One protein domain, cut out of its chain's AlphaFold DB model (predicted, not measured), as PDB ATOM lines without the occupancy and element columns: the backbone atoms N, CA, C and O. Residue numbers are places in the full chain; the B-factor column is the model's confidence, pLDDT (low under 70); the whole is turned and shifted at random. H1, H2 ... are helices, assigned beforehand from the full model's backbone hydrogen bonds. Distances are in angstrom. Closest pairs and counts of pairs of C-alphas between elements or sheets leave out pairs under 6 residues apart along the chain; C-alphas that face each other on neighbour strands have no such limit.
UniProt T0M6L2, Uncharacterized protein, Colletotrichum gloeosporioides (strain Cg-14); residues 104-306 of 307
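AT A GLANCE: This is residues 104 to 306 of the 307 residues of an uncharacterized protein of Colletotrichum gloeosporioides (strain Cg-14) (UniProt T0M6L2). The longest helix, H7, forms a hairpin with H8, and beside it H5 and H6 form a second hairpin; these four helices run nearly along one direction and make the core. H3 crosses H5 on the side away from H7, H4 makes a corner with H5, H2 lies beyond H3 and H4, little H9 lies beside H7, and H1 leads off as an arm whose residues 104 to 111 stick out. The printed part has 203 residues with nine named helices, H1 to H9 in chain order, and no named strand: all helix. It is compact, with a radius of gyration of the C-alphas of 17.5 A, and spans 53 by 41 by 33 A.

HOW THE PARTS SIT: H7, residues 249 to 270, touches H8, residues 273 to 289, opposite ways at a shallow tilt of 20 degrees; the closest C-alphas, of Val 264 and Met 276, are 5.0 A apart. H5, residues 204 to 219, is the hub. It touches H7, the same way at a shallow tilt of 3 degrees, with the C-alphas of Phe 204 and Ser 259 closest at 5.9 A. H5 and H6, residues 228 to 244, touch as a hairpin, opposite ways at a shallow tilt of 17 degrees, closest at the C-alphas of Thr 214 and Ser 230, 5.5 A. H6 and H7 are near each other; H6 and H8 are apart. H3, residues 161 to 178, touches H5 about perpendicular at 82 degrees, closest at the C-alphas of Leu 166 and Ile 209, 5.3 A. H4, residues 188 to 200, only just touches H5, with 3 pairs of C-alphas within 8 A, and only at the corner; the C-alphas of Met 198 and Phe 204 are closest, 5.7 A. H2, residues 139 to 149, is close to but not clearly touching H4, the C-alphas of Val 149 and Gln 200 being closest at 6.8 A. H1, residues 104 to 122, is likewise close to H5 but not clearly touching it, at Ala 119 and Leu 218, whose C-alphas are 6.6 A apart. H9, residues 299 to 304, stands so to H7, at Arg 258 and Gly 301, C-alphas 6.9 A apart. Every O i to N i+4 pair is within hydrogen-bond range in H1, H5, H6, H8 and H9; the count is 12 of 14 in H3, 7 of 9 in H4, 16 of 18 in H7 and 3 of 7 in H2, where 4 of 8 O i to N i+3 pairs are in range.

IN THESE COORDINATES: H7 measures 28.5 A, from C-alpha 249 at (1.835, -54.563, -29.297), with a kink of 40 degrees near residue 256. H1 measures 26.3 A and begins at (7.062, -5.755, -34.226); H8 measures 24.5 A, H3 24.3 A, H6 24.1 A and H5 22.5 A. H3 has a kink of 36 degrees near residue 171. H9 ends with C-alpha 304 at (21.002, -48.475, -35.957).

THE WHOLE: The C-alphas of Glu 104 and Glu 297 are the two farthest apart, 54.2 A. The printed part has no cut. The links H1 to H2 and H2 to H3 are long. The mean pLDDT of the printed part is 75.3, and 69 residues are under 70, among them residues 104 to 154 and 299 to 306.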
ATOM      1  N   GLU A 104       7.616  -4.398 -34.169       55.97
ATOM      2  CA  GLU A 104       7.062  -5.755 -34.226       55.97
ATOM      3  C   GLU A 104       7.345  -6.397 -35.593       55.97
ATOM      4  O   GLU A 104       7.816  -7.532 -35.652       55.97
ATOM      5  N   GLU A 105       7.163  -5.644 -36.685       58.97
ATOM      6  CA  GLU A 105       7.465  -6.096 -38.051       58.97
ATOM      7  C   GLU A 105       8.962  -6.355 -38.245       58.97
ATOM      8  O   GLU A 105       9.343  -7.411 -38.746       58.97
ATOM      9  N   LYS A 106       9.834  -5.454 -37.767       59.50
ATOM     10  CA  LYS A 106      11.292  -5.670 -37.811       59.50
ATOM     11  C   LYS A 106      11.737  -6.841 -36.945       59.50
ATOM     12  O   LYS A 106      12.714  -7.505 -37.275       59.50
ATOM     13  N   ARG A 107      11.047  -7.099 -35.831       61.00
ATOM     14  CA  ARG A 107      11.331  -8.246 -34.968       61.00
ATOM     15  C   ARG A 107      10.901  -9.552 -35.628       61.00
ATOM     16  O   ARG A 107      11.698 -10.482 -35.637       61.00
ATOM     17  N   GLN A 108       9.721  -9.598 -36.242       57.12
ATOM     18  CA  GLN A 108       9.264 -10.753 -37.023       57.12
ATOM     19  C   GLN A 108      10.132 -11.005 -38.256       57.12
ATOM     20  O   GLN A 108      10.435 -12.154 -38.562       57.12
ATOM     21  N   GLU A 109      10.571  -9.954 -38.947       57.47
ATOM     22  CA  GLU A 109      11.489 -10.067 -40.080       57.47
ATOM     23  C   GLU A 109      12.857 -10.594 -39.629       57.47
ATOM     24  O   GLU A 109      13.402 -11.508 -40.244       57.47
ATOM     25  N   ASN A 110      13.385 -10.096 -38.508       56.62
ATOM     26  CA  ASN A 110      14.645 -10.575 -37.948       56.62
ATOM     27  C   ASN A 110      14.532 -12.022 -37.429       56.62
ATOM     28  O   ASN A 110      15.432 -12.825 -37.659       56.62
ATOM     29  N   GLU A 111      13.414 -12.393 -36.800       57.56
ATOM     30  CA  GLU A 111      13.115 -13.776 -36.403       57.56
ATOM     31  C   GLU A 111      12.977 -14.693 -37.631       57.56
ATOM     32  O   GLU A 111      13.521 -15.795 -37.625       57.56
ATOM     33  N   ALA A 112      12.362 -14.228 -38.723       55.97
ATOM     34  CA  ALA A 112      12.270 -14.967 -39.983       55.97
ATOM     35  C   ALA A 112      13.632 -15.117 -40.680       55.97
ATOM     36  O   ALA A 112      13.918 -16.166 -41.258       55.97
ATOM     37  N   ILE A 113      14.497 -14.103 -40.615       59.56
ATOM     38  CA  ILE A 113      15.872 -14.174 -41.127       59.56
ATOM     39  C   ILE A 113      16.695 -15.151 -40.286       59.56
ATOM     40  O   ILE A 113      17.375 -16.002 -40.854       59.56
ATOM     41  N   ILE A 114      16.600 -15.097 -38.956       57.69
ATOM     42  CA  ILE A 114      17.278 -16.038 -38.056       57.69
ATOM     43  C   ILE A 114      16.755 -17.463 -38.272       57.69
ATOM     44  O   ILE A 114      17.557 -18.390 -38.345       57.69
ATOM     45  N   ALA A 115      15.446 -17.648 -38.459       53.75
ATOM     46  CA  ALA A 115      14.853 -18.939 -38.801       53.75
ATOM     47  C   ALA A 115      15.342 -19.446 -40.163       53.75
ATOM     48  O   ALA A 115      15.702 -20.612 -40.276       53.75
ATOM     49  N   ARG A 116      15.451 -18.578 -41.179       52.75
ATOM     50  CA  ARG A 116      16.029 -18.923 -42.493       52.75
ATOM     51  C   ARG A 116      17.510 -19.274 -42.413       52.75
ATOM     52  O   ARG A 116      17.947 -20.200 -43.088       52.75
ATOM     53  N   VAL A 117      18.285 -18.554 -41.604       48.12
ATOM     54  CA  VAL A 117      19.713 -18.829 -41.387       48.12
ATOM     55  C   VAL A 117      19.895 -20.128 -40.604       48.12
ATOM     56  O   VAL A 117      20.754 -20.921 -40.967       48.12
ATOM     57  N   ARG A 118      19.058 -20.398 -39.597       46.50
ATOM     58  CA  ARG A 118      19.060 -21.655 -38.834       46.50
ATOM     59  C   ARG A 118      18.608 -22.839 -39.689       46.50
ATOM     60  O   ARG A 118      19.260 -23.874 -39.658       46.50
ATOM     61  N   ALA A 119      17.566 -22.667 -40.501       47.06
ATOM     62  CA  ALA A 119      17.130 -23.658 -41.479       47.06
ATOM     63  C   ALA A 119      18.252 -23.969 -42.477       47.06
ATOM     64  O   ALA A 119      18.592 -25.130 -42.658       47.06
ATOM     65  N   ARG A 120      18.903 -22.943 -43.047       39.47
ATOM     66  CA  ARG A 120      20.055 -23.123 -43.947       39.47
ATOM     67  C   ARG A 120      21.278 -23.738 -43.269       39.47
ATOM     68  O   ARG A 120      21.970 -24.515 -43.907       39.47
ATOM     69  N   ALA A 121      21.549 -23.419 -42.006       41.47
ATOM     70  CA  ALA A 121      22.663 -24.006 -41.259       41.47
ATOM     71  C   ALA A 121      22.429 -25.488 -40.915       41.47
ATOM     72  O   ALA A 121      23.390 -26.246 -40.824       41.47
ATOM     73  N   ASN A 122      21.165 -25.904 -40.773       41.59
ATOM     74  CA  ASN A 122      20.771 -27.303 -40.585       41.59
ATOM     75  C   ASN A 122      20.639 -28.082 -41.912       41.59
ATOM     76  O   ASN A 122      20.506 -29.301 -41.892       41.59
ATOM     77  N   LEU A 123      20.677 -27.393 -43.058       43.94
ATOM     78  CA  LEU A 123      20.571 -27.956 -44.405       43.94
ATOM     79  C   LEU A 123      21.959 -28.013 -45.066       43.94
ATOM     80  O   LEU A 123      22.246 -27.285 -46.013       43.94
ATOM     81  N   PHE A 124      22.815 -28.924 -44.604       42.72
ATOM     82  CA  PHE A 124      23.832 -29.513 -45.483       42.72
ATOM     83  C   PHE A 124      23.209 -30.728 -46.186       42.72
ATOM     84  O   PHE A 124      23.571 -31.866 -45.926       42.72
ATOM     85  N   LEU A 125      22.201 -30.480 -47.029       49.94
ATOM     86  CA  LEU A 125      21.730 -31.443 -48.030       49.94
ATOM     87  C   LEU A 125      22.211 -30.896 -49.379       49.94
ATOM     88  O   LEU A 125      21.450 -30.279 -50.118       49.94
ATOM     89  N   ASP A 126      23.510 -31.005 -49.662       47.31
ATOM     90  CA  ASP A 126      24.091 -30.519 -50.921       47.31
ATOM     91  C   ASP A 126      23.723 -31.404 -52.123       47.31
ATOM     92  O   ASP A 126      24.057 -31.071 -53.259       47.31
ATOM     93  N   GLY A 127      22.959 -32.481 -51.883       43.75
ATOM     94  CA  GLY A 127      22.034 -33.075 -52.846       43.75
ATOM     95  C   GLY A 127      22.691 -33.662 -54.087       43.75
ATOM     96  O   GLY A 127      21.999 -34.024 -55.032       43.75
ATOM     97  N   ASN A 128      24.013 -33.791 -54.105       42.38
ATOM     98  CA  ASN A 128      24.726 -34.179 -55.311       42.38
ATOM     99  C   ASN A 128      24.771 -35.707 -55.490       42.38
ATOM    100  O   ASN A 128      25.661 -36.168 -56.197       42.38
ATOM    101  N   GLY A 129      23.967 -36.458 -54.709       45.97
ATOM    102  CA  GLY A 129      24.151 -37.865 -54.293       45.97
ATOM    103  C   GLY A 129      24.690 -38.797 -55.375       45.97
ATOM    104  O   GLY A 129      24.417 -38.554 -56.545       45.97
ATOM    105  N   ASP A 130      25.433 -39.850 -54.999       42.56
ATOM    106  CA  ASP A 130      26.195 -40.655 -55.965       42.56
ATOM    107  C   ASP A 130      25.290 -41.084 -57.136       42.56
ATOM    108  O   ASP A 130      24.397 -41.923 -56.951       42.56
ATOM    109  N   PRO A 131      25.499 -40.541 -58.352       46.53
ATOM    110  CA  PRO A 131      24.659 -40.870 -59.490       46.53
ATOM    111  C   PRO A 131      24.746 -42.361 -59.845       46.53
ATOM    112  O   PRO A 131      23.858 -42.868 -60.531       46.53
ATOM    113  N   MET A 132      25.773 -43.081 -59.369       43.16
ATOM    114  CA  MET A 132      25.940 -44.527 -59.532       43.16
ATOM    115  C   MET A 132      25.235 -45.376 -58.468       43.16
ATOM    116  O   MET A 132      24.995 -46.556 -58.735       43.16
ATOM    117  N   ALA A 133      24.816 -44.821 -57.322       47.91
ATOM    118  CA  ALA A 133      24.035 -45.567 -56.322       47.91
ATOM    119  C   ALA A 133      22.718 -46.115 -56.915       47.91
ATOM    120  O   ALA A 133      22.232 -47.178 -56.523       47.91
ATOM    121  N   PHE A 134      22.193 -45.435 -57.938       41.94
ATOM    122  CA  PHE A 134      20.994 -45.823 -58.683       41.94
ATOM    123  C   PHE A 134      21.259 -46.720 -59.901       41.94
ATOM    124  O   PHE A 134      20.321 -47.330 -60.412       41.94
ATOM    125  N   PHE A 135      22.503 -46.870 -60.373       42.56
ATOM    126  CA  PHE A 135      22.788 -47.801 -61.480       42.56
ATOM    127  C   PHE A 135      22.628 -49.265 -61.062       42.56
ATOM    128  O   PHE A 135      22.344 -50.113 -61.906       42.56
ATOM    129  N   TYR A 136      22.733 -49.554 -59.763       43.97
ATOM    130  CA  TYR A 136      22.435 -50.873 -59.206       43.97
ATOM    131  C   TYR A 136      20.956 -51.056 -58.826       43.97
ATOM    132  O   TYR A 136      20.528 -52.191 -58.644       43.97
ATOM    133  N   ASN A 137      20.162 -49.976 -58.762       43.69
ATOM    134  CA  ASN A 137      18.740 -49.985 -58.398       43.69
ATOM    135  C   ASN A 137      17.968 -48.947 -59.232       43.69
ATOM    136  O   ASN A 137      17.825 -47.789 -58.840       43.69
ATOM    137  N   SER A 138      17.485 -49.358 -60.405       38.75
ATOM    138  CA  SER A 138      16.816 -48.466 -61.358       38.75
ATOM    139  C   SER A 138      15.574 -47.763 -60.759       38.75
ATOM    140  O   SER A 138      14.617 -48.434 -60.352       38.75
ATOM    141  N   PRO A 139      15.494 -46.416 -60.795       42.44
ATOM    142  CA  PRO A 139      14.299 -45.660 -60.405       42.44
ATOM    143  C   PRO A 139      13.067 -45.964 -61.275       42.44
ATOM    144  O   PRO A 139      11.931 -45.828 -60.820       42.44
ATOM    145  N   THR A 140      13.265 -46.417 -62.519       42.00
ATOM    146  CA  THR A 140      12.164 -46.760 -63.438       42.00
ATOM    147  C   THR A 140      11.483 -48.082 -63.085       42.00
ATOM    148  O   THR A 140      10.314 -48.250 -63.415       42.00
ATOM    149  N   SER A 141      12.146 -48.987 -62.353       44.28
ATOM    150  CA  SER A 141      11.472 -50.143 -61.734       44.28
ATOM    151  C   SER A 141      10.732 -49.789 -60.446       44.28
ATOM    152  O   SER A 141       9.858 -50.531 -60.020       44.28
ATOM    153  N   ILE A 142      11.058 -48.650 -59.837       47.28
ATOM    154  CA  ILE A 142      10.544 -48.234 -58.533       47.28
ATOM    155  C   ILE A 142       9.240 -47.442 -58.710       47.28
ATOM    156  O   ILE A 142       8.259 -47.760 -58.061       47.28
ATOM    157  N   GLY A 143       9.150 -46.494 -59.646       40.47
ATOM    158  CA  GLY A 143       7.994 -45.583 -59.735       40.47
ATOM    159  C   GLY A 143       6.612 -46.217 -59.991       40.47
ATOM    160  O   GLY A 143       5.617 -45.664 -59.540       40.47
ATOM    161  N   GLY A 144       6.534 -47.360 -60.686       43.53
ATOM    162  CA  GLY A 144       5.263 -48.066 -60.939       43.53
ATOM    163  C   GLY A 144       4.960 -49.184 -59.935       43.53
ATOM    164  O   GLY A 144       3.813 -49.375 -59.541       43.53
ATOM    165  N   ILE A 145       6.003 -49.885 -59.481       45.91
ATOM    166  CA  ILE A 145       5.906 -51.022 -58.557       45.91
ATOM    167  C   ILE A 145       5.854 -50.547 -57.097       45.91
ATOM    168  O   ILE A 145       5.188 -51.185 -56.291       45.91
ATOM    169  N   LEU A 146       6.461 -49.410 -56.722       45.03
ATOM    170  CA  LEU A 146       6.398 -48.920 -55.335       45.03
ATOM    171  C   LEU A 146       4.984 -48.592 -54.894       45.03
ATOM    172  O   LEU A 146       4.669 -48.860 -53.741       45.03
ATOM    173  N   THR A 147       4.146 -48.038 -55.768       48.22
ATOM    174  CA  THR A 147       2.735 -47.764 -55.462       48.22
ATOM    175  C   THR A 147       1.933 -49.042 -55.213       48.22
ATOM    176  O   THR A 147       1.023 -49.033 -54.389       48.22
ATOM    177  N   GLU A 148       2.284 -50.161 -55.851       43.19
ATOM    178  CA  GLU A 148       1.635 -51.460 -55.607       43.19
ATOM    179  C   GLU A 148       2.254 -52.217 -54.418       43.19
ATOM    180  O   GLU A 148       1.549 -52.880 -53.660       43.19
ATOM    181  N   VAL A 149       3.562 -52.082 -54.182       46.81
ATOM    182  CA  VAL A 149       4.264 -52.776 -53.088       46.81
ATOM    183  C   VAL A 149       4.043 -52.093 -51.732       46.81
ATOM    184  O   VAL A 149       3.945 -52.791 -50.726       46.81
ATOM    185  N   THR A 150       3.870 -50.764 -51.681       50.62
ATOM    186  CA  THR A 150       3.466 -50.055 -50.440       50.62
ATOM    187  C   THR A 150       2.017 -50.332 -50.033       50.62
ATOM    188  O   THR A 150       1.674 -50.163 -48.866       50.62
ATOM    189  N   THR A 151       1.151 -50.762 -50.957       50.28
ATOM    190  CA  THR A 151      -0.298 -50.888 -50.709       50.28
ATOM    191  C   THR A 151      -0.757 -52.297 -50.348       50.28
ATOM    192  O   THR A 151      -1.834 -52.441 -49.775       50.28
ATOM    193  N   LEU A 152       0.046 -53.336 -50.603       49.50
ATOM    194  CA  LEU A 152      -0.379 -54.723 -50.376       49.50
ATOM    195  C   LEU A 152      -0.619 -55.078 -48.897       49.50
ATOM    196  O   LEU A 152      -1.404 -55.982 -48.642       49.50
ATOM    197  N   ASN A 153      -0.007 -54.364 -47.938       58.09
ATOM    198  CA  ASN A 153      -0.238 -54.518 -46.487       58.09
ATOM    199  C   ASN A 153      -0.054 -53.207 -45.681       58.09
ATOM    200  O   ASN A 153       0.062 -53.243 -44.453       58.09
ATOM    201  N   GLY A 154       0.032 -52.053 -46.351       69.88
ATOM    202  CA  GLY A 154       0.396 -50.786 -45.713       69.88
ATOM    203  C   GLY A 154      -0.772 -50.017 -45.097       69.88
ATOM    204  O   GLY A 154      -1.929 -50.217 -45.470       69.88
ATOM    205  N   MET A 155      -0.480 -49.106 -44.161       83.56
ATOM    206  CA  MET A 155      -1.473 -48.118 -43.728       83.56
ATOM    207  C   MET A 155      -1.792 -47.177 -44.897       83.56
ATOM    208  O   MET A 155      -0.921 -46.934 -45.739       83.56
ATOM    209  N   PRO A 156      -3.022 -46.639 -44.978       84.38
ATOM    210  CA  PRO A 156      -3.432 -45.823 -46.114       84.38
ATOM    211  C   PRO A 156      -2.487 -44.636 -46.315       84.38
ATOM    212  O   PRO A 156      -2.084 -43.986 -45.357       84.38
ATOM    213  N   LEU A 157      -2.142 -44.349 -47.569       86.38
ATOM    214  CA  LEU A 157      -1.408 -43.139 -47.937       86.38
ATOM    215  C   LEU A 157      -2.394 -42.033 -48.343       86.38
ATOM    216  O   LEU A 157      -3.467 -42.344 -48.886       86.38
ATOM    217  N   PRO A 158      -2.044 -40.746 -48.161       85.69
ATOM    218  CA  PRO A 158      -2.808 -39.642 -48.725       85.69
ATOM    219  C   PRO A 158      -2.994 -39.839 -50.230       85.69
ATOM    220  O   PRO A 158      -2.051 -40.162 -50.949       85.69
ATOM    221  N   GLN A 159      -4.208 -39.645 -50.729       79.00
ATOM    222  CA  GLN A 159      -4.503 -39.858 -52.145       79.00
ATOM    223  C   GLN A 159      -4.134 -38.618 -52.966       79.00
ATOM    224  O   GLN A 159      -4.493 -37.500 -52.602       79.00
ATOM    225  N   GLY A 160      -3.456 -38.819 -54.098       81.81
ATOM    226  CA  GLY A 160      -3.215 -37.766 -55.085       81.81
ATOM    227  C   GLY A 160      -1.820 -37.781 -55.719       81.81
ATOM    228  O   GLY A 160      -0.908 -38.455 -55.235       81.81
ATOM    229  N   PRO A 161      -1.626 -37.003 -56.801       83.81
ATOM    230  CA  PRO A 161      -0.344 -36.917 -57.504       83.81
ATOM    231  C   PRO A 161       0.765 -36.332 -56.621       83.81
ATOM    232  O   PRO A 161       1.917 -36.751 -56.713       83.81
ATOM    233  N   ARG A 162       0.403 -35.425 -55.704       89.25
ATOM    234  CA  ARG A 162       1.330 -34.811 -54.749       89.25
ATOM    235  C   ARG A 162       1.991 -35.842 -53.832       89.25
ATOM    236  O   ARG A 162       3.182 -35.750 -53.572       89.25
ATOM    237  N   THR A 163       1.261 -36.870 -53.406       89.50
ATOM    238  CA  THR A 163       1.813 -37.967 -52.599       89.50
ATOM    239  C   THR A 163       2.893 -38.736 -53.349       89.50
ATOM    240  O   THR A 163       3.934 -39.056 -52.782       89.50
ATOM    241  N   THR A 164       2.659 -39.004 -54.636       87.56
ATOM    242  CA  THR A 164       3.623 -39.715 -55.489       87.56
ATOM    243  C   THR A 164       4.889 -38.884 -55.673       87.56
ATOM    244  O   THR A 164       5.993 -39.404 -55.544       87.56
ATOM    245  N   GLU A 165       4.733 -37.579 -55.908       90.19
ATOM    246  CA  GLU A 165       5.847 -36.634 -56.005       90.19
ATOM    247  C   GLU A 165       6.675 -36.596 -54.711       90.19
ATOM    248  O   GLU A 165       7.897 -36.718 -54.760       90.19
ATOM    249  N   LEU A 166       6.018 -36.484 -53.552       90.88
ATOM    250  CA  LEU A 166       6.686 -36.447 -52.252       90.88
ATOM    251  C   LEU A 166       7.402 -37.764 -51.937       90.88
ATOM    252  O   LEU A 166       8.527 -37.737 -51.450       90.88
ATOM    253  N   LEU A 167       6.801 -38.915 -52.244       89.88
ATOM    254  CA  LEU A 167       7.453 -40.211 -52.043       89.88
ATOM    255  C   LEU A 167       8.656 -40.395 -52.980       89.88
ATOM    256  O   LEU A 167       9.696 -40.908 -52.573       89.88
ATOM    257  N   HIS A 168       8.545 -39.936 -54.224       86.44
ATOM    258  CA  HIS A 168       9.663 -39.935 -55.162       86.44
ATOM    259  C   HIS A 168      10.802 -39.024 -54.673       86.44
ATOM    260  O   HIS A 168      11.963 -39.434 -54.663       86.44
ATOM    261  N   PHE A 169      10.470 -37.823 -54.192       87.81
ATOM    262  CA  PHE A 169      11.428 -36.896 -53.589       87.81
ATOM    263  C   PHE A 169      12.095 -37.481 -52.335       87.81
ATOM    264  O   PHE A 169      13.303 -37.324 -52.158       87.81
ATOM    265  N   TYR A 170      11.348 -38.215 -51.502       88.12
ATOM    266  CA  TYR A 170      11.901 -38.909 -50.337       88.12
ATOM    267  C   TYR A 170      13.054 -39.835 -50.733       88.12
ATOM    268  O   TYR A 170      14.144 -39.756 -50.172       88.12
ATOM    269  N   ILE A 171      12.813 -40.698 -51.722       85.06
ATOM    270  CA  ILE A 171      13.764 -41.729 -52.152       85.06
ATOM    271  C   ILE A 171      14.988 -41.104 -52.816       85.06
ATOM    272  O   ILE A 171      16.108 -41.556 -52.589       85.06
ATOM    273  N   GLN A 172      14.780 -40.082 -53.645       82.25
ATOM    274  CA  GLN A 172      15.861 -39.485 -54.427       82.25
ATOM    275  C   GLN A 172      16.709 -38.493 -53.643       82.25
ATOM    276  O   GLN A 172      17.896 -38.355 -53.929       82.25
ATOM    277  N   VAL A 173      16.109 -37.788 -52.687       81.69
ATOM    278  CA  VAL A 173      16.754 -36.652 -52.028       81.69
ATOM    279  C   VAL A 173      16.830 -36.883 -50.530       81.69
ATOM    280  O   VAL A 173      17.920 -36.898 -49.972       81.69
ATOM    281  N   VAL A 174      15.710 -37.096 -49.850       84.25
ATOM    282  CA  VAL A 174      15.710 -37.085 -48.378       84.25
ATOM    283  C   VAL A 174      16.494 -38.265 -47.799       84.25
ATOM    284  O   VAL A 174      17.445 -38.054 -47.051       84.25
ATOM    285  N   ALA A 175      16.136 -39.500 -48.157       83.19
ATOM    286  CA  ALA A 175      16.736 -40.713 -47.602       83.19
ATOM    287  C   ALA A 175      18.268 -40.779 -47.770       83.19
ATOM    288  O   ALA A 175      18.949 -40.979 -46.762       83.19
ATOM    289  N   PRO A 176      18.828 -40.538 -48.972       76.62
ATOM    290  CA  PRO A 176      20.260 -40.349 -49.197       76.62
ATOM    291  C   PRO A 176      20.972 -39.434 -48.204       76.62
ATOM    292  O   PRO A 176      22.021 -39.785 -47.664       76.62
ATOM    293  N   ASN A 177      20.395 -38.259 -47.958       76.19
ATOM    294  CA  ASN A 177      21.038 -37.229 -47.157       76.19
ATOM    295  C   ASN A 177      20.810 -37.419 -45.646       76.19
ATOM    296  O   ASN A 177      21.531 -36.836 -44.846       76.19
ATOM    297  N   MET A 178      19.861 -38.267 -45.226       76.19
ATOM    298  CA  MET A 178      19.707 -38.621 -43.805       76.19
ATOM    299  C   MET A 178      20.855 -39.490 -43.279       76.19
ATOM    300  O   MET A 178      21.113 -39.502 -42.077       76.19
ATOM    301  N   VAL A 179      21.517 -40.248 -44.156       73.06
ATOM    302  CA  VAL A 179      22.525 -41.252 -43.768       73.06
ATOM    303  C   VAL A 179      23.936 -40.915 -44.236       73.06
ATOM    304  O   VAL A 179      24.863 -41.688 -43.993       73.06
ATOM    305  N   SER A 180      24.104 -39.773 -44.899       68.31
ATOM    306  CA  SER A 180      25.356 -39.349 -45.512       68.31
ATOM    307  C   SER A 180      25.620 -37.886 -45.183       68.31
ATOM    308  O   SER A 180      24.837 -37.023 -45.565       68.31
ATOM    309  N   ILE A 181      26.742 -37.599 -44.515       57.72
ATOM    310  CA  ILE A 181      27.145 -36.221 -44.165       57.72
ATOM    311  C   ILE A 181      27.379 -35.374 -45.430       57.72
ATOM    312  O   ILE A 181      27.179 -34.166 -45.413       57.72
ATOM    313  N   ASP A 182      27.805 -36.018 -46.516       55.19
ATOM    314  CA  ASP A 182      28.089 -35.423 -47.826       55.19
ATOM    315  C   ASP A 182      27.038 -35.768 -48.902       55.19
ATOM    316  O   ASP A 182      27.279 -35.554 -50.087       55.19
ATOM    317  N   GLY A 183      25.930 -36.427 -48.536       58.03
ATOM    318  CA  GLY A 183      24.917 -36.907 -49.489       58.03
ATOM    319  C   GLY A 183      25.363 -38.018 -50.465       58.03
ATOM    320  O   GLY A 183      24.512 -38.621 -51.122       58.03
ATOM    321  N   GLN A 184      26.667 -38.316 -50.566       55.75
ATOM    322  CA  GLN A 184      27.266 -39.244 -51.540       55.75
ATOM    323  C   GLN A 184      27.499 -40.651 -50.996       55.75
ATOM    324  O   GLN A 184      27.293 -41.643 -51.690       55.75
ATOM    325  N   SER A 185      28.002 -40.741 -49.771       64.81
ATOM    326  CA  SER A 185      28.563 -41.953 -49.177       64.81
ATOM    327  C   SER A 185      27.536 -42.732 -48.355       64.81
ATOM    328  O   SER A 185      27.722 -43.015 -47.170       64.81
ATOM    329  N   GLN A 186      26.439 -43.131 -49.000       70.81
ATOM    330  CA  GLN A 186      25.432 -43.966 -48.348       70.81
ATOM    331  C   GLN A 186      26.008 -45.357 -48.041       70.81
ATOM    332  O   GLN A 186      26.561 -46.009 -48.935       70.81
ATOM    333  N   PRO A 187      25.858 -45.869 -46.808       74.31
ATOM    334  CA  PRO A 187      26.286 -47.224 -46.490       74.31
ATOM    335  C   PRO A 187      25.562 -48.244 -47.389       74.31
ATOM    336  O   PRO A 187      24.333 -48.218 -47.441       74.31
ATOM    337  N   PRO A 188      26.255 -49.198 -48.042       72.50
ATOM    338  CA  PRO A 188      25.603 -50.194 -48.901       72.50
ATOM    339  C   PRO A 188      24.485 -50.980 -48.199       72.50
ATOM    340  O   PRO A 188      23.474 -51.309 -48.811       72.50
ATOM    341  N   VAL A 189      24.632 -51.217 -46.890       72.56
ATOM    342  CA  VAL A 189      23.618 -51.864 -46.041       72.56
ATOM    343  C   VAL A 189      22.328 -51.042 -45.958       72.56
ATOM    344  O   VAL A 189      21.240 -51.610 -45.907       72.56
ATOM    345  N   PHE A 190      22.416 -49.710 -45.980       78.25
ATOM    346  CA  PHE A 190      21.231 -48.860 -45.968       78.25
ATOM    347  C   PHE A 190      20.398 -49.061 -47.235       78.25
ATOM    348  O   PHE A 190      19.198 -49.294 -47.149       78.25
ATOM    349  N   LEU A 191      21.044 -49.032 -48.401       76.38
ATOM    350  CA  LEU A 191      20.374 -49.219 -49.687       76.38
ATOM    351  C   LEU A 191      19.859 -50.647 -49.891       76.38
ATOM    352  O   LEU A 191      18.787 -50.825 -50.461       76.38
ATOM    353  N   ALA A 192      20.612 -51.651 -49.438       73.25
ATOM    354  CA  ALA A 192      20.263 -53.056 -49.631       73.25
ATOM    355  C   ALA A 192      19.175 -53.551 -48.665       73.25
ATOM    356  O   ALA A 192      18.328 -54.341 -49.066       73.25
ATOM    357  N   GLU A 193      19.185 -53.089 -47.412       73.81
ATOM    358  CA  GLU A 193      18.357 -53.674 -46.345       73.81
ATOM    359  C   GLU A 193      17.390 -52.657 -45.730       73.81
ATOM    360  O   GLU A 193      16.197 -52.921 -45.577       73.81
ATOM    361  N   VAL A 194      17.884 -51.466 -45.379       78.12
ATOM    362  CA  VAL A 194      17.103 -50.498 -44.594       78.12
ATOM    363  C   VAL A 194      16.056 -49.800 -45.456       78.12
ATOM    364  O   VAL A 194      14.890 -49.765 -45.078       78.12
ATOM    365  N   LEU A 195      16.439 -49.261 -46.613       80.38
ATOM    366  CA  LEU A 195      15.536 -48.527 -47.497       80.38
ATOM    367  C   LEU A 195      14.398 -49.403 -48.045       80.38
ATOM    368  O   LEU A 195      13.249 -48.967 -47.951       80.38
ATOM    369  N   PRO A 196      14.636 -50.636 -48.533       82.19
ATOM    370  CA  PRO A 196      13.548 -51.534 -48.911       82.19
ATOM    371  C   PRO A 196      12.597 -51.826 -47.749       82.19
ATOM    372  O   PRO A 196      11.383 -51.752 -47.930       82.19
ATOM    373  N   TRP A 197      13.124 -52.074 -46.545       81.12
ATOM    374  CA  TRP A 197      12.296 -52.269 -45.353       81.12
ATOM    375  C   TRP A 197      11.459 -51.025 -45.017       81.12
ATOM    376  O   TRP A 197      10.265 -51.142 -44.752       81.12
ATOM    377  N   MET A 198      12.054 -49.830 -45.070       84.25
ATOM    378  CA  MET A 198      11.346 -48.563 -44.853       84.25
ATOM    379  C   MET A 198      10.215 -48.383 -45.870       84.25
ATOM    380  O   MET A 198       9.123 -47.961 -45.517       84.25
ATOM    381  N   LEU A 199      10.424 -48.748 -47.133       84.00
ATOM    382  CA  LEU A 199       9.382 -48.639 -48.155       84.00
ATOM    383  C   LEU A 199       8.295 -49.713 -48.027       84.00
ATOM    384  O   LEU A 199       7.172 -49.485 -48.455       84.00
ATOM    385  N   GLN A 200       8.600 -50.870 -47.444       83.75
ATOM    386  CA  GLN A 200       7.629 -51.951 -47.222       83.75
ATOM    387  C   GLN A 200       6.891 -51.838 -45.885       83.75
ATOM    388  O   GLN A 200       5.904 -52.540 -45.667       83.75
ATOM    389  N   SER A 201       7.359 -50.981 -44.978       85.62
ATOM    390  CA  SER A 201       6.717 -50.780 -43.684       85.62
ATOM    391  C   SER A 201       5.309 -50.191 -43.854       85.62
ATOM    392  O   SER A 201       5.124 -49.232 -44.601       85.62
ATOM    393  N   PRO A 202       4.317 -50.686 -43.099       87.75
ATOM    394  CA  PRO A 202       2.991 -50.095 -43.026       87.75
ATOM    395  C   PRO A 202       2.944 -48.616 -42.649       87.75
ATOM    396  O   PRO A 202       2.060 -47.906 -43.119       87.75
ATOM    397  N   LEU A 203       3.865 -48.137 -41.816       90.25
ATOM    398  CA  LEU A 203       3.849 -46.766 -41.297       90.25
ATOM    399  C   LEU A 203       4.787 -45.831 -42.042       90.25
ATOM    400  O   LEU A 203       4.491 -44.653 -42.243       90.25
ATOM    401  N   PHE A 204       5.954 -46.339 -42.402       89.00
ATOM    402  CA  PHE A 204       7.072 -45.492 -42.762       89.00
ATOM    403  C   PHE A 204       6.864 -44.670 -44.047       89.00
ATOM    404  O   PHE A 204       7.258 -43.505 -44.041       89.00
ATOM    405  N   PRO A 205       6.215 -45.157 -45.123       90.19
ATOM    406  CA  PRO A 205       5.953 -44.341 -46.308       90.19
ATOM    407  C   PRO A 205       5.212 -43.036 -45.979       90.19
ATOM    408  O   PRO A 205       5.569 -41.981 -46.504       90.19
ATOM    409  N   ASN A 206       4.265 -43.067 -45.031       92.62
ATOM    410  CA  ASN A 206       3.590 -41.865 -44.528       92.62
ATOM    411  C   ASN A 206       4.574 -40.889 -43.854       92.62
ATOM    412  O   ASN A 206       4.494 -39.676 -44.059       92.62
ATOM    413  N   ILE A 207       5.542 -41.409 -43.093       92.94
ATOM    414  CA  ILE A 207       6.608 -40.614 -42.465       92.94
ATOM    415  C   ILE A 207       7.551 -40.028 -43.528       92.94
ATOM    416  O   ILE A 207       7.892 -38.848 -43.452       92.94
ATOM    417  N   GLY A 208       7.930 -40.800 -44.549       91.75
ATOM    418  CA  GLY A 208       8.778 -40.333 -45.652       91.75
ATOM    419  C   GLY A 208       8.134 -39.204 -46.468       91.75
ATOM    420  O   GLY A 208       8.803 -38.232 -46.829       91.75
ATOM    421  N   ILE A 209       6.817 -39.277 -46.692       93.31
ATOM    422  CA  ILE A 209       6.029 -38.200 -47.317       93.31
ATOM    423  C   ILE A 209       6.064 -36.932 -46.453       93.31
ATOM    424  O   ILE A 209       6.316 -35.841 -46.969       93.31
ATOM    425  N   LEU A 210       5.872 -37.065 -45.135       94.00
ATOM    426  CA  LEU A 210       5.975 -35.942 -44.198       94.00
ATOM    427  C   LEU A 210       7.372 -35.307 -44.222       94.00
ATOM    428  O   LEU A 210       7.481 -34.085 -44.344       94.00
ATOM    429  N   MET A 211       8.433 -36.113 -44.137       91.94
ATOM    430  CA  MET A 211       9.814 -35.621 -44.199       91.94
ATOM    431  C   MET A 211      10.073 -34.853 -45.500       91.94
ATOM    432  O   MET A 211      10.686 -33.788 -45.477       91.94
ATOM    433  N   SER A 212       9.546 -35.344 -46.621       91.44
ATOM    434  CA  SER A 212       9.682 -34.704 -47.934       91.44
ATOM    435  C   SER A 212       8.977 -33.361 -48.013       91.44
ATOM    436  O   SER A 212       9.600 -32.367 -48.382       91.44
ATOM    437  N   SER A 213       7.709 -33.304 -47.598       92.94
ATOM    438  CA  SER A 213       6.943 -32.052 -47.542       92.94
ATOM    439  C   SER A 213       7.650 -31.020 -46.664       92.94
ATOM    440  O   SER A 213       7.790 -29.847 -47.025       92.94
ATOM    441  N   THR A 214       8.153 -31.469 -45.517       90.56
ATOM    442  CA  THR A 214       8.834 -30.615 -44.544       90.56
ATOM    443  C   THR A 214      10.168 -30.094 -45.087       90.56
ATOM    444  O   THR A 214      10.456 -28.903 -44.976       90.56
ATOM    445  N   THR A 215      10.940 -30.953 -45.757       88.56
ATOM    446  CA  THR A 215      12.210 -30.587 -46.403       88.56
ATOM    447  C   THR A 215      11.991 -29.551 -47.507       88.56
ATOM    448  O   THR A 215      12.626 -28.498 -47.489       88.56
ATOM    449  N   GLN A 216      11.036 -29.788 -48.414       88.88
ATOM    450  CA  GLN A 216      10.704 -28.835 -49.480       88.88
ATOM    451  C   GLN A 216      10.235 -27.488 -48.912       88.88
ATOM    452  O   GLN A 216      10.636 -26.431 -49.393       88.88
ATOM    453  N   SER A 217       9.421 -27.506 -47.851       86.31
ATOM    454  CA  SER A 217       8.945 -26.280 -47.189       86.31
ATOM    455  C   SER A 217      10.098 -25.381 -46.739       86.31
ATOM    456  O   SER A 217      10.054 -24.165 -46.940       86.31
ATOM    457  N   LEU A 218      11.140 -25.981 -46.162       80.50
ATOM    458  CA  LEU A 218      12.318 -25.247 -45.713       80.50
ATOM    459  C   LEU A 218      13.179 -24.732 -46.855       80.50
ATOM    460  O   LEU A 218      13.724 -23.634 -46.741       80.50
ATOM    461  N   GLU A 219      13.294 -25.487 -47.946       76.75
ATOM    462  CA  GLU A 219      14.023 -25.046 -49.135       76.75
ATOM    463  C   GLU A 219      13.413 -23.757 -49.711       76.75
ATOM    464  O   GLU A 219      14.130 -22.808 -50.037       76.75
ATOM    465  N   TYR A 220      12.080 -23.654 -49.696       75.56
ATOM    466  CA  TYR A 220      11.354 -22.432 -50.056       75.56
ATOM    467  C   TYR A 220      11.389 -21.334 -48.975       75.56
ATOM    468  O   TYR A 220      10.806 -20.261 -49.149       75.56
ATOM    469  N   GLY A 221      12.086 -21.563 -47.859       67.75
ATOM    470  CA  GLY A 221      12.235 -20.605 -46.766       67.75
ATOM    471  C   GLY A 221      10.941 -20.342 -45.996       67.75
ATOM    472  O   GLY A 221      10.814 -19.272 -45.388       67.75
ATOM    473  N   LEU A 222       9.988 -21.280 -46.048       70.75
ATOM    474  CA  LEU A 222       8.778 -21.267 -45.238       70.75
ATOM    475  C   LEU A 222       9.066 -21.940 -43.899       70.75
ATOM    476  O   LEU A 222       9.634 -23.028 -43.832       70.75
ATOM    477  N   GLU A 223       8.647 -21.292 -42.818       68.19
ATOM    478  CA  GLU A 223       8.675 -21.912 -41.500       68.19
ATOM    479  C   GLU A 223       7.734 -23.124 -41.498       68.19
ATOM    480  O   GLU A 223       6.599 -23.038 -41.970       68.19
ATOM    481  N   ILE A 224       8.187 -24.257 -40.967       66.12
ATOM    482  CA  ILE A 224       7.434 -25.523 -41.019       66.12
ATOM    483  C   ILE A 224       6.096 -25.407 -40.293       66.12
ATOM    484  O   ILE A 224       5.079 -25.908 -40.768       66.12
ATOM    485  N   THR A 225       6.077 -24.658 -39.191       68.94
ATOM    486  CA  THR A 225       4.880 -24.310 -38.412       68.94
ATOM    487  C   THR A 225       3.857 -23.490 -39.201       68.94
ATOM    488  O   THR A 225       2.717 -23.351 -38.767       68.94
ATOM    489  N   LYS A 226       4.244 -22.949 -40.361       74.69
ATOM    490  CA  LYS A 226       3.403 -22.139 -41.246       74.69
ATOM    491  C   LYS A 226       3.047 -22.854 -42.546       74.69
ATOM    492  O   LYS A 226       2.240 -22.318 -43.303       74.69
ATOM    493  N   ASN A 227       3.604 -24.040 -42.815       86.88
ATOM    494  CA  ASN A 227       3.223 -24.814 -43.989       86.88
ATOM    495  C   ASN A 227       1.999 -25.703 -43.667       86.88
ATOM    496  O   ASN A 227       2.127 -26.669 -42.910       86.88
ATOM    497  N   PRO A 228       0.820 -25.430 -44.261       89.44
ATOM    498  CA  PRO A 228      -0.390 -26.202 -43.989       89.44
ATOM    499  C   PRO A 228      -0.320 -27.656 -44.492       89.44
ATOM    500  O   PRO A 228      -0.922 -28.524 -43.866       89.44
ATOM    501  N   GLU A 229       0.418 -27.940 -45.571       91.38
ATOM    502  CA  GLU A 229       0.636 -29.300 -46.093       91.38
ATOM    503  C   GLU A 229       1.423 -30.140 -45.082       91.38
ATOM    504  O   GLU A 229       0.957 -31.200 -44.663       91.38
ATOM    505  N   SER A 230       2.562 -29.628 -44.610       91.31
ATOM    506  CA  SER A 230       3.403 -30.329 -43.629       91.31
ATOM    507  C   SER A 230       2.669 -30.554 -42.303       91.31
ATOM    508  O   SER A 230       2.770 -31.629 -41.713       91.31
ATOM    509  N   LEU A 231       1.864 -29.584 -41.853       91.50
ATOM    510  CA  LEU A 231       1.028 -29.738 -40.659       91.50
ATOM    511  C   LEU A 231      -0.070 -30.793 -40.839       91.50
ATOM    512  O   LEU A 231      -0.268 -31.623 -39.950       91.50
ATOM    513  N   ALA A 232      -0.772 -30.784 -41.975       93.31
ATOM    514  CA  ALA A 232      -1.813 -31.765 -42.269       93.31
ATOM    515  C   ALA A 232      -1.235 -33.185 -42.366       93.31
ATOM    516  O   ALA A 232      -1.793 -34.118 -41.789       93.31
ATOM    517  N   LEU A 233      -0.082 -33.339 -43.022       94.31
ATOM    518  CA  LEU A 233       0.638 -34.610 -43.104       94.31
ATOM    519  C   LEU A 233       1.122 -35.080 -41.731       94.31
ATOM    520  O   LEU A 233       0.998 -36.260 -41.418       94.31
ATOM    521  N   LYS A 234       1.607 -34.174 -40.876       93.75
ATOM    522  CA  LYS A 234       2.009 -34.523 -39.508       93.75
ATOM    523  C   LYS A 234       0.825 -35.027 -38.692       93.75
ATOM    524  O   LYS A 234       0.933 -36.068 -38.048       93.75
ATOM    525  N   ALA A 235      -0.315 -34.337 -38.751       94.50
ATOM    526  CA  ALA A 235      -1.538 -34.795 -38.098       94.50
ATOM    527  C   ALA A 235      -1.970 -36.175 -38.620       94.50
ATOM    528  O   ALA A 235      -2.252 -37.069 -37.826       94.50
ATOM    529  N   HIS A 236      -1.940 -36.369 -39.939       94.75
ATOM    530  CA  HIS A 236      -2.276 -37.638 -40.579       94.75
ATOM    531  C   HIS A 236      -1.368 -38.793 -40.133       94.75
ATOM    532  O   HIS A 236      -1.868 -39.840 -39.727       94.75
ATOM    533  N   VAL A 237      -0.046 -38.591 -40.136       95.00
ATOM    534  CA  VAL A 237       0.937 -39.582 -39.671       95.00
ATOM    535  C   VAL A 237       0.673 -39.977 -38.220       95.00
ATOM    536  O   VAL A 237       0.671 -41.162 -37.896       95.00
ATOM    537  N   LEU A 238       0.414 -39.004 -37.340       94.81
ATOM    538  CA  LEU A 238       0.107 -39.283 -35.936       94.81
ATOM    539  C   LEU A 238      -1.198 -40.072 -35.777       94.81
ATOM    540  O   LEU A 238      -1.251 -40.986 -34.954       94.81
ATOM    541  N   SER A 239      -2.227 -39.763 -36.570       95.88
ATOM    542  CA  SER A 239      -3.480 -40.525 -36.587       95.88
ATOM    543  C   SER A 239      -3.273 -41.964 -37.053       95.88
ATOM    544  O   SER A 239      -3.749 -42.883 -36.394       95.88
ATOM    545  N   ILE A 240      -2.513 -42.172 -38.130       94.25
ATOM    546  CA  ILE A 240      -2.189 -43.510 -38.640       94.25
ATOM    547  C   ILE A 240      -1.392 -44.318 -37.617       94.25
ATOM    548  O   ILE A 240      -1.653 -45.501 -37.428       94.25
ATOM    549  N   ILE A 241      -0.438 -43.696 -36.924       94.25
ATOM    550  CA  ILE A 241       0.313 -44.368 -35.859       94.25
ATOM    551  C   ILE A 241      -0.614 -44.762 -34.709       94.25
ATOM    552  O   ILE A 241      -0.506 -45.875 -34.202       94.25
ATOM    553  N   ALA A 242      -1.527 -43.876 -34.307       94.31
ATOM    554  CA  ALA A 242      -2.494 -44.174 -33.257       94.31
ATOM    555  C   ALA A 242      -3.404 -45.355 -33.637       94.31
ATOM    556  O   ALA A 242      -3.568 -46.266 -32.832       94.31
ATOM    557  N   GLU A 243      -3.912 -45.381 -34.871       94.62
ATOM    558  CA  GLU A 243      -4.676 -46.513 -35.412       94.62
ATOM    559  C   GLU A 243      -3.821 -47.789 -35.468       94.62
ATOM    560  O   GLU A 243      -4.266 -48.881 -35.115       94.62
ATOM    561  N   TYR A 244      -2.550 -47.674 -35.858       93.25
ATOM    562  CA  TYR A 244      -1.660 -48.826 -35.927       93.25
ATOM    563  C   TYR A 244      -1.406 -49.464 -34.560       93.25
ATOM    564  O   TYR A 244      -1.348 -50.691 -34.455       93.25
ATOM    565  N   MET A 245      -1.352 -48.642 -33.510       92.88
ATOM    566  CA  MET A 245      -1.208 -49.068 -32.118       92.88
ATOM    567  C   MET A 245      -2.416 -49.821 -31.545       92.88
ATOM    568  O   MET A 245      -2.286 -50.398 -30.466       92.88
ATOM    569  N   GLU A 246      -3.565 -49.856 -32.226       94.06
ATOM    570  CA  GLU A 246      -4.704 -50.684 -31.798       94.06
ATOM    571  C   GLU A 246      -4.423 -52.189 -31.955       94.06
ATOM    572  O   GLU A 246      -5.087 -53.025 -31.337       94.06
ATOM    573  N   ARG A 247      -3.413 -52.553 -32.755       92.69
ATOM    574  CA  ARG A 247      -2.966 -53.939 -32.928       92.69
ATOM    575  C   ARG A 247      -2.213 -54.440 -31.682       92.69
ATOM    576  O   ARG A 247      -1.613 -53.646 -30.956       92.69
ATOM    577  N   PRO A 248      -2.168 -55.766 -31.445       94.62
ATOM    578  CA  PRO A 248      -1.389 -56.339 -30.350       94.62
ATOM    579  C   PRO A 248       0.071 -55.877 -30.395       94.62
ATOM    580  O   PRO A 248       0.778 -56.131 -31.370       94.62
ATOM    581  N   PHE A 249       0.525 -55.217 -29.326       92.19
ATOM    582  CA  PHE A 249       1.835 -54.563 -29.297       92.19
ATOM    583  C   PHE A 249       2.992 -55.525 -29.599       92.19
ATOM    584  O   PHE A 249       3.929 -55.151 -30.298       92.19
ATOM    585  N   ASP A 250       2.908 -56.779 -29.152       91.56
ATOM    586  CA  ASP A 250       3.945 -57.789 -29.397       91.56
ATOM    587  C   ASP A 250       4.205 -58.027 -30.890       91.56
ATOM    588  O   ASP A 250       5.358 -58.210 -31.286       91.56
ATOM    589  N   ALA A 251       3.157 -57.947 -31.716       91.25
ATOM    590  CA  ALA A 251       3.246 -58.139 -33.159       91.25
ATOM    591  C   ALA A 251       3.836 -56.922 -33.890       91.25
ATOM    592  O   ALA A 251       4.421 -57.078 -34.956       91.25
ATOM    593  N   ILE A 252       3.697 -55.718 -33.324       92.38
ATOM    594  CA  ILE A 252       4.059 -54.463 -33.999       92.38
ATOM    595  C   ILE A 252       5.257 -53.740 -33.373       92.38
ATOM    596  O   ILE A 252       5.705 -52.736 -33.919       92.38
ATOM    597  N   ALA A 253       5.783 -54.196 -32.230       91.50
ATOM    598  CA  ALA A 253       6.727 -53.407 -31.431       91.50
ATOM    599  C   ALA A 253       8.001 -53.011 -32.190       91.50
ATOM    600  O   ALA A 253       8.440 -51.871 -32.072       91.50
ATOM    601  N   VAL A 254       8.582 -53.933 -32.966       89.56
ATOM    602  CA  VAL A 254       9.798 -53.677 -33.758       89.56
ATOM    603  C   VAL A 254       9.546 -52.564 -34.765       89.56
ATOM    604  O   VAL A 254      10.258 -51.560 -34.802       89.56
ATOM    605  N   GLU A 255       8.481 -52.711 -35.543       88.88
ATOM    606  CA  GLU A 255       8.113 -51.746 -36.566       88.88
ATOM    607  C   GLU A 255       7.738 -50.388 -35.970       88.88
ATOM    608  O   GLU A 255       8.179 -49.348 -36.464       88.88
ATOM    609  N   MET A 256       6.985 -50.392 -34.871       91.56
ATOM    610  CA  MET A 256       6.610 -49.192 -34.135       91.56
ATOM    611  C   MET A 256       7.828 -48.440 -33.616       91.56
ATOM    612  O   MET A 256       7.934 -47.231 -33.812       91.56
ATOM    613  N   VAL A 257       8.764 -49.137 -32.969       91.62
ATOM    614  CA  VAL A 257       9.982 -48.517 -32.441       91.62
ATOM    615  C   VAL A 257      10.787 -47.894 -33.575       91.62
ATOM    616  O   VAL A 257      11.082 -46.702 -33.511       91.62
ATOM    617  N   ARG A 258      11.063 -48.646 -34.647       87.94
ATOM    618  CA  ARG A 258      11.815 -48.132 -35.802       87.94
ATOM    619  C   ARG A 258      11.116 -46.946 -36.487       87.94
ATOM    620  O   ARG A 258      11.779 -45.984 -36.875       87.94
ATOM    621  N   SER A 259       9.787 -46.972 -36.598       89.94
ATOM    622  CA  SER A 259       9.005 -45.876 -37.191       89.94
ATOM    623  C   SER A 259       9.050 -44.615 -36.326       89.94
ATOM    624  O   SER A 259       9.310 -43.521 -36.823       89.94
ATOM    625  N   VAL A 260       8.875 -44.749 -35.007       92.00
ATOM    626  CA  VAL A 260       8.904 -43.599 -34.089       92.00
ATOM    627  C   VAL A 260      10.318 -43.021 -33.952       92.00
ATOM    628  O   VAL A 260      10.451 -41.814 -33.770       92.00
ATOM    629  N   VAL A 261      11.380 -43.818 -34.107       89.25
ATOM    630  CA  VAL A 261      12.758 -43.292 -34.214       89.25
ATOM    631  C   VAL A 261      12.882 -42.326 -35.388       89.25
ATOM    632  O   VAL A 261      13.474 -41.262 -35.250       89.25
ATOM    633  N   ASN A 262      12.262 -42.635 -36.524       87.12
ATOM    634  CA  ASN A 262      12.289 -41.739 -37.674       87.12
ATOM    635  C   ASN A 262      11.450 -40.475 -37.454       87.12
ATOM    636  O   ASN A 262      11.808 -39.420 -37.967       87.12
ATOM    637  N   LEU A 263      10.414 -40.524 -36.609       91.38
ATOM    638  CA  LEU A 263       9.777 -39.296 -36.121       91.38
ATOM    639  C   LEU A 263      10.706 -38.468 -35.231       91.38
ATOM    640  O   LEU A 263      10.702 -37.251 -35.354       91.38
ATOM    641  N   VAL A 264      11.533 -39.088 -34.382       90.69
ATOM    642  CA  VAL A 264      12.556 -38.353 -33.611       90.69
ATOM    643  C   VAL A 264      13.532 -37.654 -34.554       90.69
ATOM    644  O   VAL A 264      13.788 -36.470 -34.367       90.69
ATOM    645  N   VAL A 265      14.030 -38.352 -35.579       86.62
ATOM    646  CA  VAL A 265      14.924 -37.769 -36.594       86.62
ATOM    647  C   VAL A 265      14.238 -36.612 -37.320       86.62
ATOM    648  O   VAL A 265      14.814 -35.533 -37.439       86.62
ATOM    649  N   MET A 266      12.985 -36.796 -37.743       88.06
ATOM    650  CA  MET A 266      12.207 -35.737 -38.387       88.06
ATOM    651  C   MET A 266      12.079 -34.506 -37.480       88.06
ATOM    652  O   MET A 266      12.360 -33.392 -37.918       88.06
ATOM    653  N   GLU A 267      11.725 -34.692 -36.203       89.06
ATOM    654  CA  GLU A 267      11.600 -33.571 -35.269       89.06
ATOM    655  C   GLU A 267      12.945 -32.926 -34.916       89.06
ATOM    656  O   GLU A 267      12.989 -31.728 -34.668       89.06
ATOM    657  N   TRP A 268      14.040 -33.687 -34.909       86.38
ATOM    658  CA  TRP A 268      15.378 -33.149 -34.671       86.38
ATOM    659  C   TRP A 268      15.771 -32.164 -35.772       86.38
ATOM    660  O   TRP A 268      16.225 -31.054 -35.490       86.38
ATOM    661  N   PHE A 269      15.636 -32.569 -37.036       82.44
ATOM    662  CA  PHE A 269      16.059 -31.733 -38.161       82.44
ATOM    663  C   PHE A 269      15.105 -30.562 -38.398       82.44
ATOM    664  O   PHE A 269      15.540 -29.463 -38.762       82.44
ATOM    665  N   TRP A 270      13.809 -30.802 -38.206       83.81
ATOM    666  CA  TRP A 270      12.760 -29.958 -38.765       83.81
ATOM    667  C   TRP A 270      11.626 -29.630 -37.785       83.81
ATOM    668  O   TRP A 270      10.708 -28.882 -38.105       83.81
ATOM    669  N   GLY A 271      11.652 -30.179 -36.583       84.69
ATOM    670  CA  GLY A 271      10.559 -30.053 -35.633       84.69
ATOM    671  C   GLY A 271      10.856 -29.182 -34.430       84.69
ATOM    672  O   GLY A 271      11.663 -28.252 -34.465       84.69
ATOM    673  N   ALA A 272      10.128 -29.494 -33.359       86.44
ATOM    674  CA  ALA A 272      10.270 -28.859 -32.057       86.44
ATOM    675  C   ALA A 272      10.860 -29.843 -31.042       86.44
ATOM    676  O   ALA A 272      10.473 -31.019 -31.006       86.44
ATOM    677  N   ASP A 273      11.728 -29.338 -30.164       88.38
ATOM    678  CA  ASP A 273      12.407 -30.128 -29.133       88.38
ATOM    679  C   ASP A 273      11.400 -30.881 -28.246       88.38
ATOM    680  O   ASP A 273      11.586 -32.055 -27.920       88.38
ATOM    681  N   GLU A 274      10.273 -30.255 -27.898       92.62
ATOM    682  CA  GLU A 274       9.229 -30.870 -27.077       92.62
ATOM    683  C   GLU A 274       8.598 -32.095 -27.753       92.62
ATOM    684  O   GLU A 274       8.343 -33.105 -27.084       92.62
ATOM    685  N   SER A 275       8.373 -32.015 -29.070       91.19
ATOM    686  CA  SER A 275       7.826 -33.106 -29.886       91.19
ATOM    687  C   SER A 275       8.841 -34.244 -29.991       91.19
ATOM    688  O   SER A 275       8.522 -35.398 -29.692       91.19
ATOM    689  N   MET A 276      10.104 -33.907 -30.278       92.94
ATOM    690  CA  MET A 276      11.223 -34.851 -30.295       92.94
ATOM    691  C   MET A 276      11.318 -35.624 -28.970       92.94
ATOM    692  O   MET A 276      11.300 -36.860 -28.952       92.94
ATOM    693  N   PHE A 277      11.336 -34.922 -27.832       93.94
ATOM    694  CA  PHE A 277      11.413 -35.559 -26.517       93.94
ATOM    695  C   PHE A 277      10.179 -36.405 -26.187       93.94
ATOM    696  O   PHE A 277      10.302 -37.416 -25.488       93.94
ATOM    697  N   ALA A 278       8.989 -36.030 -26.665       95.00
ATOM    698  CA  ALA A 278       7.790 -36.848 -26.506       95.00
ATOM    699  C   ALA A 278       7.921 -38.192 -27.236       95.00
ATOM    700  O   ALA A 278       7.677 -39.237 -26.622       95.00
ATOM    701  N   HIS A 279       8.401 -38.187 -28.483       94.19
ATOM    702  CA  HIS A 279       8.670 -39.414 -29.237       94.19
ATOM    703  C   HIS A 279       9.758 -40.271 -28.572       94.19
ATOM    704  O   HIS A 279       9.550 -41.470 -28.376       94.19
ATOM    705  N   MET A 280      10.853 -39.666 -28.095       93.06
ATOM    706  CA  MET A 280      11.896 -40.387 -27.346       93.06
ATOM    707  C   MET A 280      11.353 -41.056 -26.075       93.06
ATOM    708  O   MET A 280      11.717 -42.192 -25.760       93.06
ATOM    709  N   ARG A 281      10.474 -40.380 -25.320       95.69
ATOM    710  CA  ARG A 281       9.809 -40.981 -24.150       95.69
ATOM    711  C   ARG A 281       8.929 -42.166 -24.554       95.69
ATOM    712  O   ARG A 281       8.940 -43.180 -23.854       95.69
ATOM    713  N   GLY A 282       8.211 -42.052 -25.672       93.69
ATOM    714  CA  GLY A 282       7.422 -43.138 -26.257       93.69
ATOM    715  C   GLY A 282       8.276 -44.365 -26.575       93.69
ATOM    716  O   GLY A 282       7.989 -45.452 -26.076       93.69
ATOM    717  N   ILE A 283       9.385 -44.177 -27.296       93.06
ATOM    718  CA  ILE A 283      10.344 -45.244 -27.633       93.06
ATOM    719  C   ILE A 283      10.874 -45.927 -26.372       93.06
ATOM    720  O   ILE A 283      10.803 -47.149 -26.248       93.06
ATOM    721  N   LYS A 284      11.332 -45.146 -25.383       92.88
ATOM    722  CA  LYS A 284      11.820 -45.688 -24.103       92.88
ATOM    723  C   LYS A 284      10.770 -46.555 -23.407       92.88
ATOM    724  O   LYS A 284      11.122 -47.552 -22.779       92.88
ATOM    725  N   ARG A 285       9.488 -46.190 -23.493       94.44
ATOM    726  CA  ARG A 285       8.393 -46.985 -22.923       94.44
ATOM    727  C   ARG A 285       8.148 -48.266 -23.720       94.44
ATOM    728  O   ARG A 285       8.022 -49.317 -23.102       94.44
ATOM    729  N   MET A 286       8.142 -48.192 -25.049       93.62
ATOM    730  CA  MET A 286       7.988 -49.354 -25.935       93.62
ATOM    731  C   MET A 286       9.095 -50.395 -25.718       93.62
ATOM    732  O   MET A 286       8.802 -51.571 -25.526       93.62
ATOM    733  N   ILE A 287      10.354 -49.956 -25.627       91.50
ATOM    734  CA  ILE A 287      11.499 -50.835 -25.334       91.50
ATOM    735  C   ILE A 287      11.348 -51.495 -23.955       91.50
ATOM    736  O   ILE A 287      11.603 -52.687 -23.802       91.50
ATOM    737  N   LYS A 288      10.899 -50.749 -22.935       92.94
ATOM    738  CA  LYS A 288      10.658 -51.309 -21.594       92.94
ATOM    739  C   LYS A 288       9.564 -52.377 -21.590       92.94
ATOM    740  O   LYS A 288       9.728 -53.376 -20.901       92.94
ATOM    741  N   LEU A 289       8.487 -52.187 -22.355       93.88
ATOM    742  CA  LEU A 289       7.416 -53.184 -22.493       93.88
ATOM    743  C   LEU A 289       7.916 -54.489 -23.126       93.88
ATOM    744  O   LEU A 289       7.391 -55.551 -22.819       93.88
ATOM    745  N   ARG A 290       8.971 -54.420 -23.942       92.81
ATOM    746  CA  ARG A 290       9.659 -55.578 -24.528       92.81
ATOM    747  C   ARG A 290      10.817 -56.100 -23.677       92.81
ATOM    748  O   ARG A 290      11.650 -56.836 -24.180       92.81
ATOM    749  N   ASN A 291      10.888 -55.750 -22.392       91.25
ATOM    750  CA  ASN A 291      11.968 -56.166 -21.487       91.25
ATOM    751  C   ASN A 291      13.376 -55.734 -21.956       91.25
ATOM    752  O   ASN A 291      14.371 -56.403 -21.681       91.25
ATOM    753  N   GLY A 292      13.471 -54.587 -22.636       87.88
ATOM    754  CA  GLY A 292      14.724 -54.030 -23.145       87.88
ATOM    755  C   GLY A 292      14.945 -54.285 -24.637       87.88
ATOM    756  O   GLY A 292      14.100 -54.843 -25.328       87.88
ATOM    757  N   MET A 293      16.110 -53.862 -25.132       84.62
ATOM    758  CA  MET A 293      16.482 -53.966 -26.551       84.62
ATOM    759  C   MET A 293      16.503 -55.410 -27.057       84.62
ATOM    760  O   MET A 293      15.925 -55.708 -28.093       84.62
ATOM    761  N   ARG A 294      17.060 -56.326 -26.258       85.56
ATOM    762  CA  ARG A 294      17.151 -57.749 -26.619       85.56
ATOM    763  C   ARG A 294      15.790 -58.396 -26.830       85.56
ATOM    764  O   ARG A 294      15.662 -59.292 -27.652       85.56
ATOM    765  N   GLY A 295      14.775 -57.953 -26.089       85.56
ATOM    766  CA  GLY A 295      13.437 -58.506 -26.218       85.56
ATOM    767  C   GLY A 295      12.638 -57.917 -27.374       85.56
ATOM    768  O   GLY A 295      11.525 -58.382 -27.597       85.56
ATOM    769  N   LEU A 296      13.170 -56.942 -28.129       84.75
ATOM    770  CA  LEU A 296      12.643 -56.582 -29.451       84.75
ATOM    771  C   LEU A 296      13.043 -57.602 -30.526       84.75
ATOM    772  O   LEU A 296      12.369 -57.655 -31.545       84.75
ATOM    773  N   GLU A 297      14.085 -58.412 -30.295       84.44
ATOM    774  CA  GLU A 297      14.627 -59.374 -31.273       84.44
ATOM    775  C   GLU A 297      15.017 -58.714 -32.609       84.44
ATOM    776  O   GLU A 297      14.973 -59.315 -33.680       84.44
ATOM    777  N   ASP A 298      15.420 -57.445 -32.537       76.88
ATOM    778  CA  ASP A 298      15.697 -56.606 -33.691       76.88
ATOM    779  C   ASP A 298      17.205 -56.369 -33.871       76.88
ATOM    780  O   ASP A 298      17.744 -55.344 -33.462       76.88
ATOM    781  N   ILE A 299      17.885 -57.308 -34.531       68.62
ATOM    782  CA  ILE A 299      19.343 -57.265 -34.761       68.62
ATOM    783  C   ILE A 299      19.764 -56.014 -35.557       68.62
ATOM    784  O   ILE A 299      20.803 -55.401 -35.298       68.62
ATOM    785  N   VAL A 300      18.948 -55.619 -36.537       63.38
ATOM    786  CA  VAL A 300      19.233 -54.469 -37.408       63.38
ATOM    787  C   VAL A 300      18.983 -53.161 -36.654       63.38
ATOM    788  O   VAL A 300      19.817 -52.258 -36.689       63.38
ATOM    789  N   GLY A 301      17.888 -53.068 -35.900       63.59
ATOM    790  CA  GLY A 301      17.578 -51.917 -35.056       63.59
ATOM    791  C   GLY A 301      18.542 -51.756 -33.884       63.59
ATOM    792  O   GLY A 301      18.884 -50.627 -33.550       63.59
ATOM    793  N   GLU A 302      19.063 -52.844 -33.311       60.66
ATOM    794  CA  GLU A 302      20.143 -52.786 -32.313       60.66
ATOM    795  C   GLU A 302      21.406 -52.114 -32.866       60.66
ATOM    796  O   GLU A 302      22.093 -51.417 -32.126       60.66
ATOM    797  N   SER A 303      21.686 -52.277 -34.160       53.56
ATOM    798  CA  SER A 303      22.852 -51.679 -34.820       53.56
ATOM    799  C   SER A 303      22.631 -50.215 -35.223       53.56
ATOM    800  O   SER A 303      23.590 -49.454 -35.304       53.56
ATOM    801  N   ILE A 304      21.377 -49.817 -35.473       56.22
ATOM    802  CA  ILE A 304      21.002 -48.475 -35.957       56.22
ATOM    803  C   ILE A 304      20.621 -47.530 -34.804       56.22
ATOM    804  O   ILE A 304      20.858 -46.330 -34.894       56.22
ATOM    805  N   MET A 305      20.061 -48.040 -33.699       53.12
ATOM    806  CA  MET A 305      19.619 -47.223 -32.556       53.12
ATOM    807  C   MET A 305      20.744 -46.811 -31.590       53.12
ATOM    808  O   MET A 305      20.462 -46.251 -30.531       53.12
ATOM    809  N   ILE A 306      22.008 -47.073 -31.931       32.06
ATOM    810  CA  ILE A 306      23.167 -46.537 -31.207       32.06
ATOM    811  C   ILE A 306      23.538 -45.195 -31.852       32.06
ATOM    812  O   ILE A 306      24.475 -45.112 -32.643       32.06
TER     813      ILE A 306